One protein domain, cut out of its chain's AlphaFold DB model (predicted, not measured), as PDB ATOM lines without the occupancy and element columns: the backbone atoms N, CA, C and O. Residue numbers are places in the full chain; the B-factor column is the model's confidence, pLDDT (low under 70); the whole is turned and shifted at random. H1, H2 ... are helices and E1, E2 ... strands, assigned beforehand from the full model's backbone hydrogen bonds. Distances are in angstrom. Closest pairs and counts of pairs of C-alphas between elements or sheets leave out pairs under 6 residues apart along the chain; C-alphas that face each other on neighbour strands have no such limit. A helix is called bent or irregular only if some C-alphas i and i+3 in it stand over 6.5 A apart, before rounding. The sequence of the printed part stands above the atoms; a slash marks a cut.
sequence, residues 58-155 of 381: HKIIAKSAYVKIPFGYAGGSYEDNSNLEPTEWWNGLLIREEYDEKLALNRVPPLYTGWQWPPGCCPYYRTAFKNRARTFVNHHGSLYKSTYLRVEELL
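This is residues 58 to 155 of the 381 residues of the protein "Predicted protein" of Phaeodactylum tricornutum (strain CCAP 1055/1) (UniProt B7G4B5). Little here is regular structure: three helices meet at wide angles, beside a tiny antiparallel hairpin whose strands are joined by a long loop, residues 69 to 120. The 98 printed residues run H1, E1, E2, H2, H3; mostly helix, though named elements hold only 39 residues. The whole is compact, radius of gyration of the C-alphas 13.0 A, spanning 39 by 28 by 23 A.

Start at H1, residues 58 to 64; it touches H2, residues 128 to 138, at a steep tilt of 60 degrees, opposite ways, closest C-alphas Lys 59 and Ala 133, 5.2 A. H1 touches H3, residues 140 to 154, about perpendicular at 75 degrees, closest C-alphas His 58 and Tyr 148, 7.3 A. H3 touches H2 with residues 142 to 148 alone, closest C-alphas Val 137 and Lys 145, 5.7 A. In the hairpin of E1, residues 66 to 68, and E2, residues 121 to 123, find N 67 and O 122 within hydrogen-bond range, 2.9 A. E1 is apart from H2 and H3. O i to N i+4 pairs within range are 2 of 3 in H1, 1 of 7 in H2, with 5 of 8 O i to N i+3 pairs, and 7 of 11 in H3.

Find C-alpha 58 at (63.469, -53.736, 173.294), where H1 begins its 10.4 A. E1 measures 7.0 A and E2 7.1 A. H2, 17.0 A, is irregular, C-alphas 134 and 137 being 8.7 A apart; so is H3, C-alphas 140 and 143 being 7.8 A apart. H3 runs 23.2 A to C-alpha 154 at (75.125, -49.732, 165.427).

The farthest C-alphas, Gly 72 and Glu 153, are 41.4 A apart. The printed part has no cut; the link from E1 to E2 is long, and pLDDT is under 70 at residues 74 to 79 and 99 to 106.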
ATOM      1  N   HIS A  58      64.468 -54.255 172.363       95.81
ATOM      2  CA  HIS A  58      63.469 -53.736 173.294       95.81
ATOM      3  C   HIS A  58      63.773 -54.142 174.749       95.81
ATOM      4  O   HIS A  58      63.782 -53.281 175.638       95.81
ATOM      5  N   LYS A  59      64.081 -55.424 174.991       94.75
ATOM      6  CA  LYS A  59      64.437 -55.952 176.319       94.75
ATOM      7  C   LYS A  59      65.707 -55.316 176.878       94.75
ATOM      8  O   LYS A  59      65.712 -54.926 178.043       94.75
ATOM      9  N   ILE A  60      66.755 -55.172 176.069       94.19
ATOM     10  CA  ILE A  60      68.049 -54.594 176.464       94.19
ATOM     11  C   ILE A  60      67.870 -53.170 177.015       94.19
ATOM     12  O   ILE A  60      68.416 -52.826 178.069       94.19
ATOM     13  N   ILE A  61      67.049 -52.355 176.346       96.00
ATOM     14  CA  ILE A  61      66.726 -51.000 176.812       96.00
ATOM     15  C   ILE A  61      65.859 -51.073 178.077       96.00
ATOM     16  O   ILE A  61      66.163 -50.408 179.066       96.00
ATOM     17  N   ALA A  62      64.830 -51.926 178.100       96.56
ATOM     18  CA  ALA A  62      63.942 -52.091 179.256       96.56
ATOM     19  C   ALA A  62      64.663 -52.584 180.529       96.56
ATOM     20  O   ALA A  62      64.291 -52.202 181.638       96.56
ATOM     21  N   LYS A  63      65.710 -53.409 180.393       94.44
ATOM     22  CA  LYS A  63      66.578 -53.866 181.496       94.44
ATOM     23  C   LYS A  63      67.400 -52.726 182.114       94.44
ATOM     24  O   LYS A  63      67.804 -52.833 183.272       94.44
ATOM     25  N   SER A  64      67.637 -51.653 181.357       95.69
ATOM     26  CA  SER A  64      68.440 -50.495 181.775       95.69
ATOM     27  C   SER A  64      67.597 -49.244 182.058       95.69
ATOM     28  O   SER A  64      68.114 -48.261 182.580       95.69
ATOM     29  N   ALA A  65      66.298 -49.260 181.750       96.06
ATOM     30  CA  ALA A  65      65.364 -48.194 182.097       96.06
ATOM     31  C   ALA A  65      64.831 -48.402 183.524       96.06
ATOM     32  O   ALA A  65      64.263 -49.453 183.829       96.06
ATOM     33  N   TYR A  66      65.000 -47.408 184.399       95.19
ATOM     34  CA  TYR A  66      64.616 -47.506 185.812       95.19
ATOM     35  C   TYR A  66      63.358 -46.706 186.135       95.19
ATOM     36  O   TYR A  66      63.130 -45.604 185.626       95.19
ATOM     37  N   VAL A  67      62.559 -47.266 187.034       95.31
ATOM     38  CA  VAL A  67      61.301 -46.703 187.528       95.31
ATOM     39  C   VAL A  67      61.390 -46.444 189.025       95.31
ATOM     40  O   VAL A  67      62.205 -47.061 189.713       95.31
ATOM     41  N   LYS A  68      60.553 -45.541 189.540       93.56
ATOM     42  CA  LYS A  68      60.448 -45.334 190.987       93.56
ATOM     43  C   LYS A  68      59.647 -46.448 191.645       93.56
ATOM     44  O   LYS A  68      58.612 -46.873 191.136       93.56
ATOM     45  N   ILE A  69      60.090 -46.828 192.834       91.75
ATOM     46  CA  ILE A  69      59.321 -47.619 193.786       91.75
ATOM     47  C   ILE A  69      58.487 -46.633 194.626       91.75
ATOM     48  O   ILE A  69      59.061 -45.741 195.261       91.75
ATOM     49  N   PRO A  70      57.144 -46.739 194.636       88.31
ATOM     50  CA  PRO A  70      56.286 -45.865 195.429       88.31
ATOM     51  C   PRO A  70      56.608 -45.931 196.925       88.31
ATOM     52  O   PRO A  70      56.909 -46.995 197.472       88.31
ATOM     53  N   PHE A  71      56.488 -44.793 197.611       83.50
ATOM     54  CA  PHE A  71      56.679 -44.736 199.058       83.50
ATOM     55  C   PHE A  71      55.692 -45.670 199.775       83.50
ATOM     56  O   PHE A  71      54.486 -45.607 199.539       83.50
ATOM     57  N   GLY A  72      56.204 -46.525 200.663       76.31
ATOM     58  CA  GLY A  72      55.395 -47.489 201.413       76.31
ATOM     59  C   GLY A  72      55.033 -48.770 200.652       76.31
ATOM     60  O   GLY A  72      54.279 -49.582 201.187       76.31
ATOM     61  N   TYR A  73      55.557 -48.984 199.439       79.94
ATOM     62  CA  TYR A  73      55.407 -50.264 198.747       79.94
ATOM     63  C   TYR A  73      56.153 -51.369 199.512       79.94
ATOM     64  O   TYR A  73      57.345 -51.256 199.797       79.94
ATOM     65  N   ALA A  74      55.431 -52.435 199.869       64.75
ATOM     66  CA  ALA A  74      55.946 -53.516 200.710       64.75
ATOM     67  C   ALA A  74      57.049 -54.353 200.026       64.75
ATOM     68  O   ALA A  74      57.833 -54.998 200.718       64.75
ATOM     69  N   GLY A  75      57.144 -54.308 198.690       62.50
ATOM     70  CA  GLY A  75      58.208 -54.927 197.892       62.50
ATOM     71  C   GLY A  75      59.324 -53.933 197.560       62.50
ATOM     72  O   GLY A  75      59.451 -53.474 196.439       62.50
ATOM     73  N   GLY A  76      60.105 -53.512 198.549       53.47
ATOM     74  CA  GLY A  76      61.196 -52.544 198.348       53.47
ATOM     75  C   GLY A  76      62.577 -53.172 198.167       53.47
ATOM     76  O   GLY A  76      63.565 -52.447 198.062       53.47
ATOM     77  N   SER A  77      62.674 -54.504 198.207       60.25
ATOM     78  CA  SER A  77      63.942 -55.217 198.102       60.25
ATOM     79  C   SER A  77      64.232 -55.625 196.662       60.25
ATOM     80  O   SER A  77      63.360 -55.675 195.796       60.25
ATOM     81  N   TYR A  78      65.492 -55.957 196.428       62.31
ATOM     82  CA  TYR A  78      66.010 -56.550 195.204       62.31
ATOM     83  C   TYR A  78      65.216 -57.790 194.721       62.31
ATOM     84  O   TYR A  78      65.200 -58.091 193.526       62.31
ATOM     85  N   GLU A  79      64.504 -58.469 195.623       63.91
ATOM     86  CA  GLU A  79      63.954 -59.810 195.410       63.91
ATOM     87  C   GLU A  79      62.462 -59.842 195.023       63.91
ATOM     88  O   GLU A  79      62.037 -60.823 194.417       63.91
ATOM     89  N   ASP A  80      61.664 -58.792 195.280       73.75
ATOM     90  CA  ASP A  80      60.216 -58.840 194.987       73.75
ATOM     91  C   ASP A  80      59.606 -57.507 194.517       73.75
ATOM     92  O   ASP A  80      58.883 -56.815 195.233       73.75
ATOM     93  N   ASN A  81      59.872 -57.166 193.254       86.19
ATOM     94  CA  ASN A  81      59.202 -56.063 192.551       86.19
ATOM     95  C   ASN A  81      58.213 -56.552 191.487       86.19
ATOM     96  O   ASN A  81      57.612 -55.744 190.788       86.19
ATOM     97  N   SER A  82      58.014 -57.866 191.356       88.00
ATOM     98  CA  SER A  82      57.293 -58.465 190.223       88.00
ATOM     99  C   SER A  82      55.823 -58.041 190.113       88.00
ATOM    100  O   SER A  82      55.270 -58.057 189.021       88.00
ATOM    101  N   ASN A  83      55.219 -57.620 191.228       90.06
ATOM    102  CA  ASN A  83      53.845 -57.120 191.297       90.06
ATOM    103  C   ASN A  83      53.748 -55.584 191.255       90.06
ATOM    104  O   ASN A  83      52.649 -55.039 191.320       90.06
ATOM    105  N   LEU A  84      54.878 -54.872 191.176       91.81
ATOM    106  CA  LEU A  84      54.892 -53.414 191.139       91.81
ATOM    107  C   LEU A  84      54.379 -52.924 189.782       91.81
ATOM    108  O   LEU A  84      54.930 -53.286 188.746       91.81
ATOM    109  N   GLU A  85      53.384 -52.041 189.795       93.94
ATOM    110  CA  GLU A  85      52.948 -51.273 188.626       93.94
ATOM    111  C   GLU A  85      53.450 -49.826 188.760       93.94
ATOM    112  O   GLU A  85      52.812 -49.000 189.419       93.94
ATOM    113  N   PRO A  86      54.635 -49.501 188.213       93.88
ATOM    114  CA  PRO A  86      55.206 -48.170 188.357       93.88
ATOM    115  C   PRO A  86      54.404 -47.128 187.569       93.88
ATOM    116  O   PRO A  86      53.975 -47.366 186.442       93.88
ATOM    117  N   THR A  87      54.268 -45.930 188.139       94.19
ATOM    118  CA  THR A  87      53.632 -44.771 187.487       94.19
ATOM    119  C   THR A  87      54.641 -43.726 187.014       94.19
ATOM    120  O   THR A  87      54.306 -42.874 186.191       94.19
ATOM    121  N   GLU A  88      55.881 -43.791 187.507       94.31
ATOM    122  CA  GLU A  88      56.941 -42.821 187.235       94.31
ATOM    123  C   GLU A  88      58.261 -43.511 186.875       94.31
ATOM    124  O   GLU A  88      58.685 -44.483 187.509       94.31
ATOM    125  N   TRP A  89      58.964 -42.940 185.901       94.00
ATOM    126  CA  TRP A  89      60.394 -43.143 185.711       94.00
ATOM    127  C   TRP A  89      61.162 -42.636 186.928       94.00
ATOM    128  O   TRP A  89      60.707 -41.743 187.642       94.00
ATOM    129  N   TRP A  90      62.369 -43.151 187.144       92.19
ATOM    130  CA  TRP A  90      63.213 -42.768 188.280       92.19
ATOM    131  C   TRP A  90      63.490 -41.258 188.416       92.19
ATOM    132  O   TRP A  90      63.638 -40.758 189.529       92.19
ATOM    133  N   ASN A  91      63.453 -40.490 187.320       87.81
ATOM    134  CA  ASN A  91      63.573 -39.026 187.339       87.81
ATOM    135  C   ASN A  91      62.248 -38.281 187.639       87.81
ATOM    136  O   ASN A  91      62.221 -37.053 187.635       87.81
ATOM    137  N   GLY A  92      61.153 -39.005 187.887       89.50
ATOM    138  CA  GLY A  92      59.822 -38.477 188.200       89.50
ATOM    139  C   GLY A  92      58.921 -38.194 187.002       89.50
ATOM    140  O   GLY A  92      57.798 -37.734 187.194       89.50
ATOM    141  N   LEU A  93      59.365 -38.457 185.771       89.44
ATOM    142  CA  LEU A  93      58.476 -38.371 184.613       89.44
ATOM    143  C   LEU A  93      57.427 -39.483 184.659       89.44
ATOM    144  O   LEU A  93      57.759 -40.637 184.907       89.44
ATOM    145  N   LEU A  94      56.171 -39.150 184.364       91.31
ATOM    146  CA  LEU A  94      55.091 -40.136 184.313       91.31
ATOM    147  C   LEU A  94      55.305 -41.134 183.170       91.31
ATOM    148  O   LEU A  94      55.642 -40.745 182.049       91.31
ATOM    149  N   ILE A  95      55.041 -42.409 183.446       92.25
ATOM    150  CA  ILE A  95      54.952 -43.457 182.428       92.25
ATOM    151  C   ILE A  95      53.618 -43.285 181.693       92.25
ATOM    152  O   ILE A  95      52.570 -43.111 182.315       92.25
ATOM    153  N   ARG A  96      53.656 -43.288 180.360       87.69
ATOM    154  CA  ARG A  96      52.479 -43.111 179.498       87.69
ATOM    155  C   ARG A  96      52.457 -44.188 178.424       87.69
ATOM    156  O   ARG A  96      53.512 -44.622 177.980       87.69
ATOM    157  N   GLU A  97      51.261 -44.586 178.003       85.31
ATOM    158  CA  GLU A  97      51.070 -45.531 176.893       85.31
ATOM    159  C   GLU A  97      51.471 -44.920 175.544       85.31
ATOM    160  O   GLU A  97      52.096 -45.580 174.721       85.31
ATOM    161  N   GLU A  98      51.174 -43.634 175.349       76.19
ATOM    162  CA  GLU A  98      51.509 -42.871 174.148       76.19
ATOM    163  C   GLU A  98      52.277 -41.609 174.551       76.19
ATOM    164  O   GLU A  98      51.892 -40.898 175.490       76.19
ATOM    165  N   TYR A  99      53.384 -41.334 173.861       68.69
ATOM    166  CA  TYR A  99      54.265 -40.214 174.174       68.69
ATOM    167  C   TYR A  99      54.225 -39.155 173.075       68.69
ATOM    168  O   TYR A  99      54.302 -39.461 171.889       68.69
ATOM    169  N   ASP A 100      54.101 -37.896 173.489       67.25
ATOM    170  CA  ASP A 100      54.098 -36.737 172.601       67.25
ATOM    171  C   ASP A 100      55.534 -36.223 172.435       67.25
ATOM    172  O   ASP A 100      56.143 -35.721 173.386       67.25
ATOM    173  N   GLU A 101      56.069 -36.319 171.217       63.53
ATOM    174  CA  GLU A 101      57.408 -35.839 170.851       63.53
ATOM    175  C   GLU A 101      57.631 -34.357 171.213       63.53
ATOM    176  O   GLU A 101      58.758 -33.944 171.488       63.53
ATOM    177  N   LYS A 102      56.571 -33.542 171.305       60.50
ATOM    178  CA  LYS A 102      56.674 -32.123 171.690       60.50
ATOM    179  C   LYS A 102      56.938 -31.915 173.183       60.50
ATOM    180  O   LYS A 102      57.500 -30.886 173.554       60.50
ATOM    181  N   LEU A 103      56.581 -32.881 174.036       55.72
ATOM    182  CA  LEU A 103      56.922 -32.900 175.467       55.72
ATOM    183  C   LEU A 103      58.340 -33.458 175.719       55.72
ATOM    184  O   LEU A 103      58.889 -33.266 176.803       55.72
ATOM    185  N   ALA A 104      58.951 -34.100 174.714       55.09
ATOM    186  CA  ALA A 104      60.225 -34.822 174.795       55.09
ATOM    187  C   ALA A 104      61.477 -33.944 174.875       55.09
ATOM    188  O   ALA A 104      62.547 -34.436 175.232       55.09
ATOM    189  N   LEU A 105      61.359 -32.656 174.542       55.19
ATOM    190  CA  LEU A 105      62.515 -31.785 174.333       55.19
ATOM    191  C   LEU A 105      63.377 -31.551 175.580       55.19
ATOM    192  O   LEU A 105      64.464 -31.008 175.436       55.19
ATOM    193  N   ASN A 106      62.952 -31.960 176.783       55.50
ATOM    194  CA  ASN A 106      63.740 -31.756 177.998       55.50
ATOM    195  C   ASN A 106      63.661 -32.924 179.000       55.50
ATOM    196  O   ASN A 106      63.040 -32.788 180.054       55.50
ATOM    197  N   ARG A 107      64.461 -33.974 178.725       72.56
ATOM    198  CA  ARG A 107      65.018 -34.997 179.655       72.56
ATOM    199  C   ARG A 107      64.381 -36.392 179.593       72.56
ATOM    200  O   ARG A 107      63.757 -36.839 180.552       72.56
ATOM    201  N   VAL A 108      64.651 -37.122 178.506       85.44
ATOM    202  CA  VAL A 108      64.609 -38.599 178.498       85.44
ATOM    203  C   VAL A 108      65.356 -39.105 179.749       85.44
ATOM    204  O   VAL A 108      66.504 -38.691 179.944       85.44
ATOM    205  N   PRO A 109      64.736 -39.911 180.638       89.50
ATOM    206  CA  PRO A 109      65.429 -40.428 181.810       89.50
ATOM    207  C   PRO A 109      66.680 -41.197 181.357       89.50
ATOM    208  O   PRO A 109      66.603 -41.926 180.368       89.50
ATOM    209  N   PRO A 110      67.831 -41.049 182.035       91.38
ATOM    210  CA  PRO A 110      69.015 -41.797 181.645       91.38
ATOM    211  C   PRO A 110      68.767 -43.305 181.774       91.38
ATOM    212  O   PRO A 110      67.986 -43.748 182.624       91.38
ATOM    213  N   LEU A 111      69.445 -44.091 180.944       94.31
ATOM    214  CA  LEU A 111      69.584 -45.523 181.175       94.31
ATOM    215  C   LEU A 111      70.633 -45.735 182.266       94.31
ATOM    216  O   LEU A 111      71.689 -45.105 182.248       94.31
ATOM    217  N   TYR A 112      70.346 -46.627 183.209       93.50
ATOM    218  CA  TYR A 112      71.216 -46.901 184.342       93.50
ATOM    219  C   TYR A 112      71.900 -48.258 184.216       93.50
ATOM    220  O   TYR A 112      71.248 -49.300 184.090       93.50
ATOM    221  N   THR A 113      73.227 -48.245 184.304       92.69
ATOM    222  CA  THR A 113      74.080 -49.430 184.126       92.69
ATOM    223  C   THR A 113      74.896 -49.778 185.371       92.69
ATOM    224  O   THR A 113      75.684 -50.720 185.335       92.69
ATOM    225  N   GLY A 114      74.702 -49.050 186.474       90.44
ATOM    226  CA  GLY A 114      75.415 -49.273 187.731       90.44
ATOM    227  C   GLY A 114      75.089 -50.605 188.411       90.44
ATOM    228  O   GLY A 114      74.078 -51.258 188.126       90.44
ATOM    229  N   TRP A 115      75.970 -51.008 189.332       89.81
ATOM    230  CA  TRP A 115      75.841 -52.248 190.106       89.81
ATOM    231  C   TRP A 115      74.723 -52.175 191.154       89.81
ATOM    232  O   TRP A 115      73.830 -53.022 191.188       89.81
ATOM    233  N   GLN A 116      74.757 -51.129 191.984       88.94
ATOM    234  CA  GLN A 116      73.730 -50.860 192.988       88.94
ATOM    235  C   GLN A 116      72.548 -50.162 192.332       88.94
ATOM    236  O   GLN A 116      72.752 -49.223 191.566       88.94
ATOM    237  N   TRP A 117      71.323 -50.584 192.626       88.56
ATOM    238  CA  TRP A 117      70.148 -49.868 192.153       88.56
ATOM    239  C   TRP A 117      70.113 -48.474 192.780       88.56
ATOM    240  O   TRP A 117      70.461 -48.315 193.954       88.56
ATOM    241  N   PRO A 118      69.670 -47.460 192.028       89.12
ATOM    242  CA  PRO A 118      69.386 -46.153 192.589       89.12
ATOM    243  C   PRO A 118      68.417 -46.282 193.771       89.12
ATOM    244  O   PRO A 118      67.445 -47.037 193.660       89.12
ATOM    245  N   PRO A 119      68.627 -45.555 194.885       88.06
ATOM    246  CA  PRO A 119      67.735 -45.629 196.034       88.06
ATOM    247  C   PRO A 119      66.275 -45.386 195.641       88.06
ATOM    248  O   PRO A 119      65.956 -44.430 194.933       88.06
ATOM    249  N   GLY A 120      65.383 -46.269 196.098       90.19
ATOM    250  CA  GLY A 120      63.951 -46.179 195.802       90.19
ATOM    251  C   GLY A 120      63.589 -46.413 194.333       90.19
ATOM    252  O   GLY A 120      62.521 -45.980 193.909       90.19
ATOM    253  N   CYS A 121      64.451 -47.061 193.549       92.50
ATOM    254  CA  CYS A 121      64.187 -47.393 192.151       92.50
ATOM    255  C   CYS A 121      64.454 -48.875 191.869       92.50
ATOM    256  O   CYS A 121      65.223 -49.530 192.570       92.50
ATOM    257  N   CYS A 122      63.867 -49.389 190.792       92.75
ATOM    258  CA  CYS A 122      64.182 -50.712 190.258       92.75
ATOM    259  C   CYS A 122      64.130 -50.713 188.719       92.75
ATOM    260  O   CYS A 122      63.559 -49.794 188.118       92.75
ATOM    261  N   PRO A 123      64.732 -51.713 188.048       93.44
ATOM    262  CA  PRO A 123      64.615 -51.858 186.604       93.44
ATOM    263  C   PRO A 123      63.160 -52.086 186.199       93.44
ATOM    264  O   PRO A 123      62.487 -52.943 186.775       93.44
ATOM    265  N   TYR A 124      62.705 -51.429 185.130       95.62
ATOM    266  CA  TYR A 124      61.392 -51.666 184.520       95.62
ATOM    267  C   TYR A 124      61.152 -53.166 184.278       95.62
ATOM    268  O   TYR A 124      60.079 -53.697 184.567       95.62
ATOM    269  N   TYR A 125      62.185 -53.879 183.821       93.38
ATOM    270  CA  TYR A 125      62.146 -55.317 183.541       93.38
ATOM    271  C   TYR A 125      61.910 -56.219 184.773       93.38
ATOM    272  O   TYR A 125      61.618 -57.405 184.618       93.38
ATOM    273  N   ARG A 126      62.037 -55.691 185.996       91.69
ATOM    274  CA  ARG A 126      61.799 -56.419 187.258       91.69
ATOM    275  C   ARG A 126      60.421 -56.116 187.869       91.69
ATOM    276  O   ARG A 126      60.161 -56.540 188.989       91.69
ATOM    277  N   THR A 127      59.551 -55.417 187.141       93.69
ATOM    278  CA  THR A 127      58.196 -55.042 187.578       93.69
ATOM    279  C   THR A 127      57.107 -55.925 186.961       93.69
ATOM    280  O   THR A 127      57.411 -56.812 186.152       93.69
ATOM    281  N   ALA A 128      55.834 -55.632 187.249       93.94
ATOM    282  CA  ALA A 128      54.687 -56.254 186.578       93.94
ATOM    283  C   ALA A 128      54.714 -56.054 185.053       93.94
ATOM    284  O   ALA A 128      54.078 -56.798 184.309       93.94
ATOM    285  N   PHE A 129      55.500 -55.091 184.562       95.31
ATOM    286  CA  PHE A 129      55.631 -54.788 183.143       95.31
ATOM    287  C   PHE A 129      56.687 -55.616 182.392       95.31
ATOM    288  O   PHE A 129      56.906 -55.375 181.200       95.31
ATOM    289  N   LYS A 130      57.325 -56.614 183.028       94.12
ATOM    290  CA  LYS A 130      58.297 -57.515 182.372       94.12
ATOM    291  C   LYS A 130      57.750 -58.142 181.084       94.12
ATOM    292  O   LYS A 130      58.442 -58.189 180.071       94.12
ATOM    293  N   ASN A 131      56.495 -58.584 181.094       93.25
ATOM    294  CA  ASN A 131      55.819 -59.181 179.933       93.25
ATOM    295  C   ASN A 131      55.607 -58.198 178.763       93.25
ATOM    296  O   ASN A 131      55.376 -58.631 177.638       93.25
ATOM    297  N   ARG A 132      55.725 -56.888 179.003       94.94
ATOM    298  CA  ARG A 132      55.636 -55.834 177.982       94.94
ATOM    299  C   ARG A 132      57.001 -55.433 177.416       94.94
ATOM    300  O   ARG A 132      57.070 -54.573 176.537       94.94
ATOM    301  N   ALA A 133      58.092 -56.015 177.918       95.12
ATOM    302  CA  ALA A 133      59.448 -55.611 177.561       95.12
ATOM    303  C   ALA A 133      59.821 -55.916 176.105       95.12
ATOM    304  O   ALA A 133      60.649 -55.201 175.565       95.12
ATOM    305  N   ARG A 134      59.191 -56.905 175.456       94.62
ATOM    306  CA  ARG A 134      59.438 -57.259 174.043       94.62
ATOM    307  C   ARG A 134      59.050 -56.161 173.051       94.62
ATOM    308  O   ARG A 134      59.631 -56.050 171.989       94.62
ATOM    309  N   THR A 135      58.104 -55.304 173.429       95.00
ATOM    310  CA  THR A 135      57.632 -54.180 172.606       95.00
ATOM    311  C   THR A 135      57.840 -52.839 173.305       95.00
ATOM    312  O   THR A 135      57.179 -51.859 172.986       95.00
ATOM    313  N   PHE A 136      58.774 -52.776 174.264       96.25
ATOM    314  CA  PHE A 136      58.991 -51.660 175.192       96.25
ATOM    315  C   PHE A 136      58.861 -50.250 174.584       96.25
ATOM    316  O   PHE A 136      58.031 -49.466 175.042       96.25
ATOM    317  N   VAL A 137      59.637 -49.924 173.540       94.31
ATOM    318  CA  VAL A 137      59.617 -48.595 172.902       94.31
ATOM    319  C   VAL A 137      58.389 -48.302 172.033       94.31
ATOM    320  O   VAL A 137      58.294 -47.216 171.472       94.31
ATOM    321  N   ASN A 138      57.444 -49.234 171.923       93.88
ATOM    322  CA  ASN A 138      56.181 -49.027 171.208       93.88
ATOM    323  C   ASN A 138      55.046 -48.586 172.151       93.88
ATOM    324  O   ASN A 138      53.938 -48.351 171.684       93.88
ATOM    325  N   HIS A 139      55.302 -48.493 173.463       92.81
ATOM    326  CA  HIS A 139      54.341 -48.029 174.473       92.81
ATOM    327  C   HIS A 139      55.048 -47.198 175.560       92.81
ATOM    328  O   HIS A 139      55.585 -46.132 175.259       92.81
ATOM    329  N   HIS A 140      55.138 -47.698 176.796       94.31
ATOM    330  CA  HIS A 140      55.795 -47.079 177.950       94.31
ATOM    331  C   HIS A 140      57.170 -46.495 177.614       94.31
ATOM    332  O   HIS A 140      57.467 -45.357 177.965       94.31
ATOM    333  N   GLY A 141      58.009 -47.252 176.907       93.50
ATOM    334  CA  GLY A 141      59.371 -46.858 176.563       93.50
ATOM    335  C   GLY A 141      59.497 -45.962 175.331       93.50
ATOM    336  O   GLY A 141      60.609 -45.809 174.836       93.50
ATOM    337  N   SER A 142      58.410 -45.422 174.779       91.56
ATOM    338  CA  SER A 142      58.419 -44.648 173.519       91.56
ATOM    339  C   SER A 142      59.360 -43.442 173.530       91.56
ATOM    340  O   SER A 142      59.987 -43.141 172.518       91.56
ATOM    341  N   LEU A 143      59.584 -42.825 174.690       89.44
ATOM    342  CA  LEU A 143      60.592 -41.772 174.858       89.44
ATOM    343  C   LEU A 143      62.045 -42.241 174.610       89.44
ATOM    344  O   LEU A 143      62.925 -41.413 174.397       89.44
ATOM    345  N   TYR A 144      62.306 -43.555 174.604       92.19
ATOM    346  CA  TYR A 144      63.602 -44.160 174.274       92.19
ATOM    347  C   TYR A 144      63.720 -44.545 172.789       92.19
ATOM    348  O   TYR A 144      64.681 -45.222 172.412       92.19
ATOM    349  N   LYS A 145      62.780 -44.139 171.918       91.31
ATOM    350  CA  LYS A 145      62.792 -44.524 170.496       91.31
ATOM    351  C   LYS A 145      64.080 -44.106 169.782       91.31
ATOM    352  O   LYS A 145      64.623 -44.902 169.024       91.31
ATOM    353  N   SER A 146      64.629 -42.925 170.068       90.44
ATOM    354  CA  SER A 146      65.916 -42.493 169.497       90.44
ATOM    355  C   SER A 146      67.078 -43.392 169.936       90.44
ATOM    356  O   SER A 146      67.947 -43.711 169.127       90.44
ATOM    357  N   THR A 147      67.077 -43.867 171.188       92.31
ATOM    358  CA  THR A 147      68.064 -44.848 171.670       92.31
ATOM    359  C   THR A 147      67.900 -46.194 170.972       92.31
ATOM    360  O   THR A 147      68.894 -46.785 170.564       92.31
ATOM    361  N   TYR A 148      66.660 -46.656 170.785       93.88
ATOM    362  CA  TYR A 148      66.364 -47.870 170.020       93.88
ATOM    363  C   TYR A 148      66.914 -47.787 168.596       93.88
ATOM    364  O   TYR A 148      67.651 -48.677 168.179       93.88
ATOM    365  N   LEU A 149      66.622 -46.697 167.879       92.38
ATOM    366  CA  LEU A 149      67.094 -46.500 166.506       92.38
ATOM    367  C   LEU A 149      68.623 -46.451 166.446       92.38
ATOM    368  O   LEU A 149      69.224 -47.019 165.540       92.38
ATOM    369  N   ARG A 150      69.267 -45.834 167.445       92.12
ATOM    370  CA  ARG A 150      70.729 -45.815 167.529       92.12
ATOM    371  C   ARG A 150      71.324 -47.203 167.773       92.12
ATOM    372  O   ARG A 150      72.331 -47.546 167.161       92.12
ATOM    373  N   VAL A 151      70.732 -47.989 168.670       92.50
ATOM    374  CA  VAL A 151      71.141 -49.381 168.915       92.50
ATOM    375  C   VAL A 151      70.984 -50.210 167.641       92.50
ATOM    376  O   VAL A 151      71.894 -50.951 167.279       92.50
ATOM    377  N   GLU A 152      69.865 -50.056 166.937       90.38
ATOM    378  CA  GLU A 152      69.608 -50.753 165.678       90.38
ATOM    379  C   GLU A 152      70.634 -50.401 164.591       90.38
ATOM    380  O   GLU A 152      71.115 -51.313 163.920       90.38
ATOM    381  N   GLU A 153      70.989 -49.118 164.461       89.38
ATOM    382  CA  GLU A 153      71.984 -48.606 163.506       89.38
ATOM    383  C   GLU A 153      73.394 -49.158 163.765       89.38
ATOM    384  O   GLU A 153      74.131 -49.455 162.825       89.38
ATOM    385  N   LEU A 154      73.788 -49.275 165.037       89.00
ATOM    386  CA  LEU A 154      75.125 -49.732 165.427       89.00
ATOM    387  C   LEU A 154      75.299 -51.245 165.323       89.00
ATOM    388  O   LEU A 154      76.419 -51.734 165.151       89.00
ATOM    389  N   LEU A 155      74.210 -51.997 165.450       85.81
ATOM    390  CA  LEU A 155      74.240 -53.438 165.298       85.81
ATOM    391  C   LEU A 155      74.283 -53.807 163.808       85.81
ATOM    392  O   LEU A 155      73.516 -53.253 163.019       85.81
TER     393      LEU A 155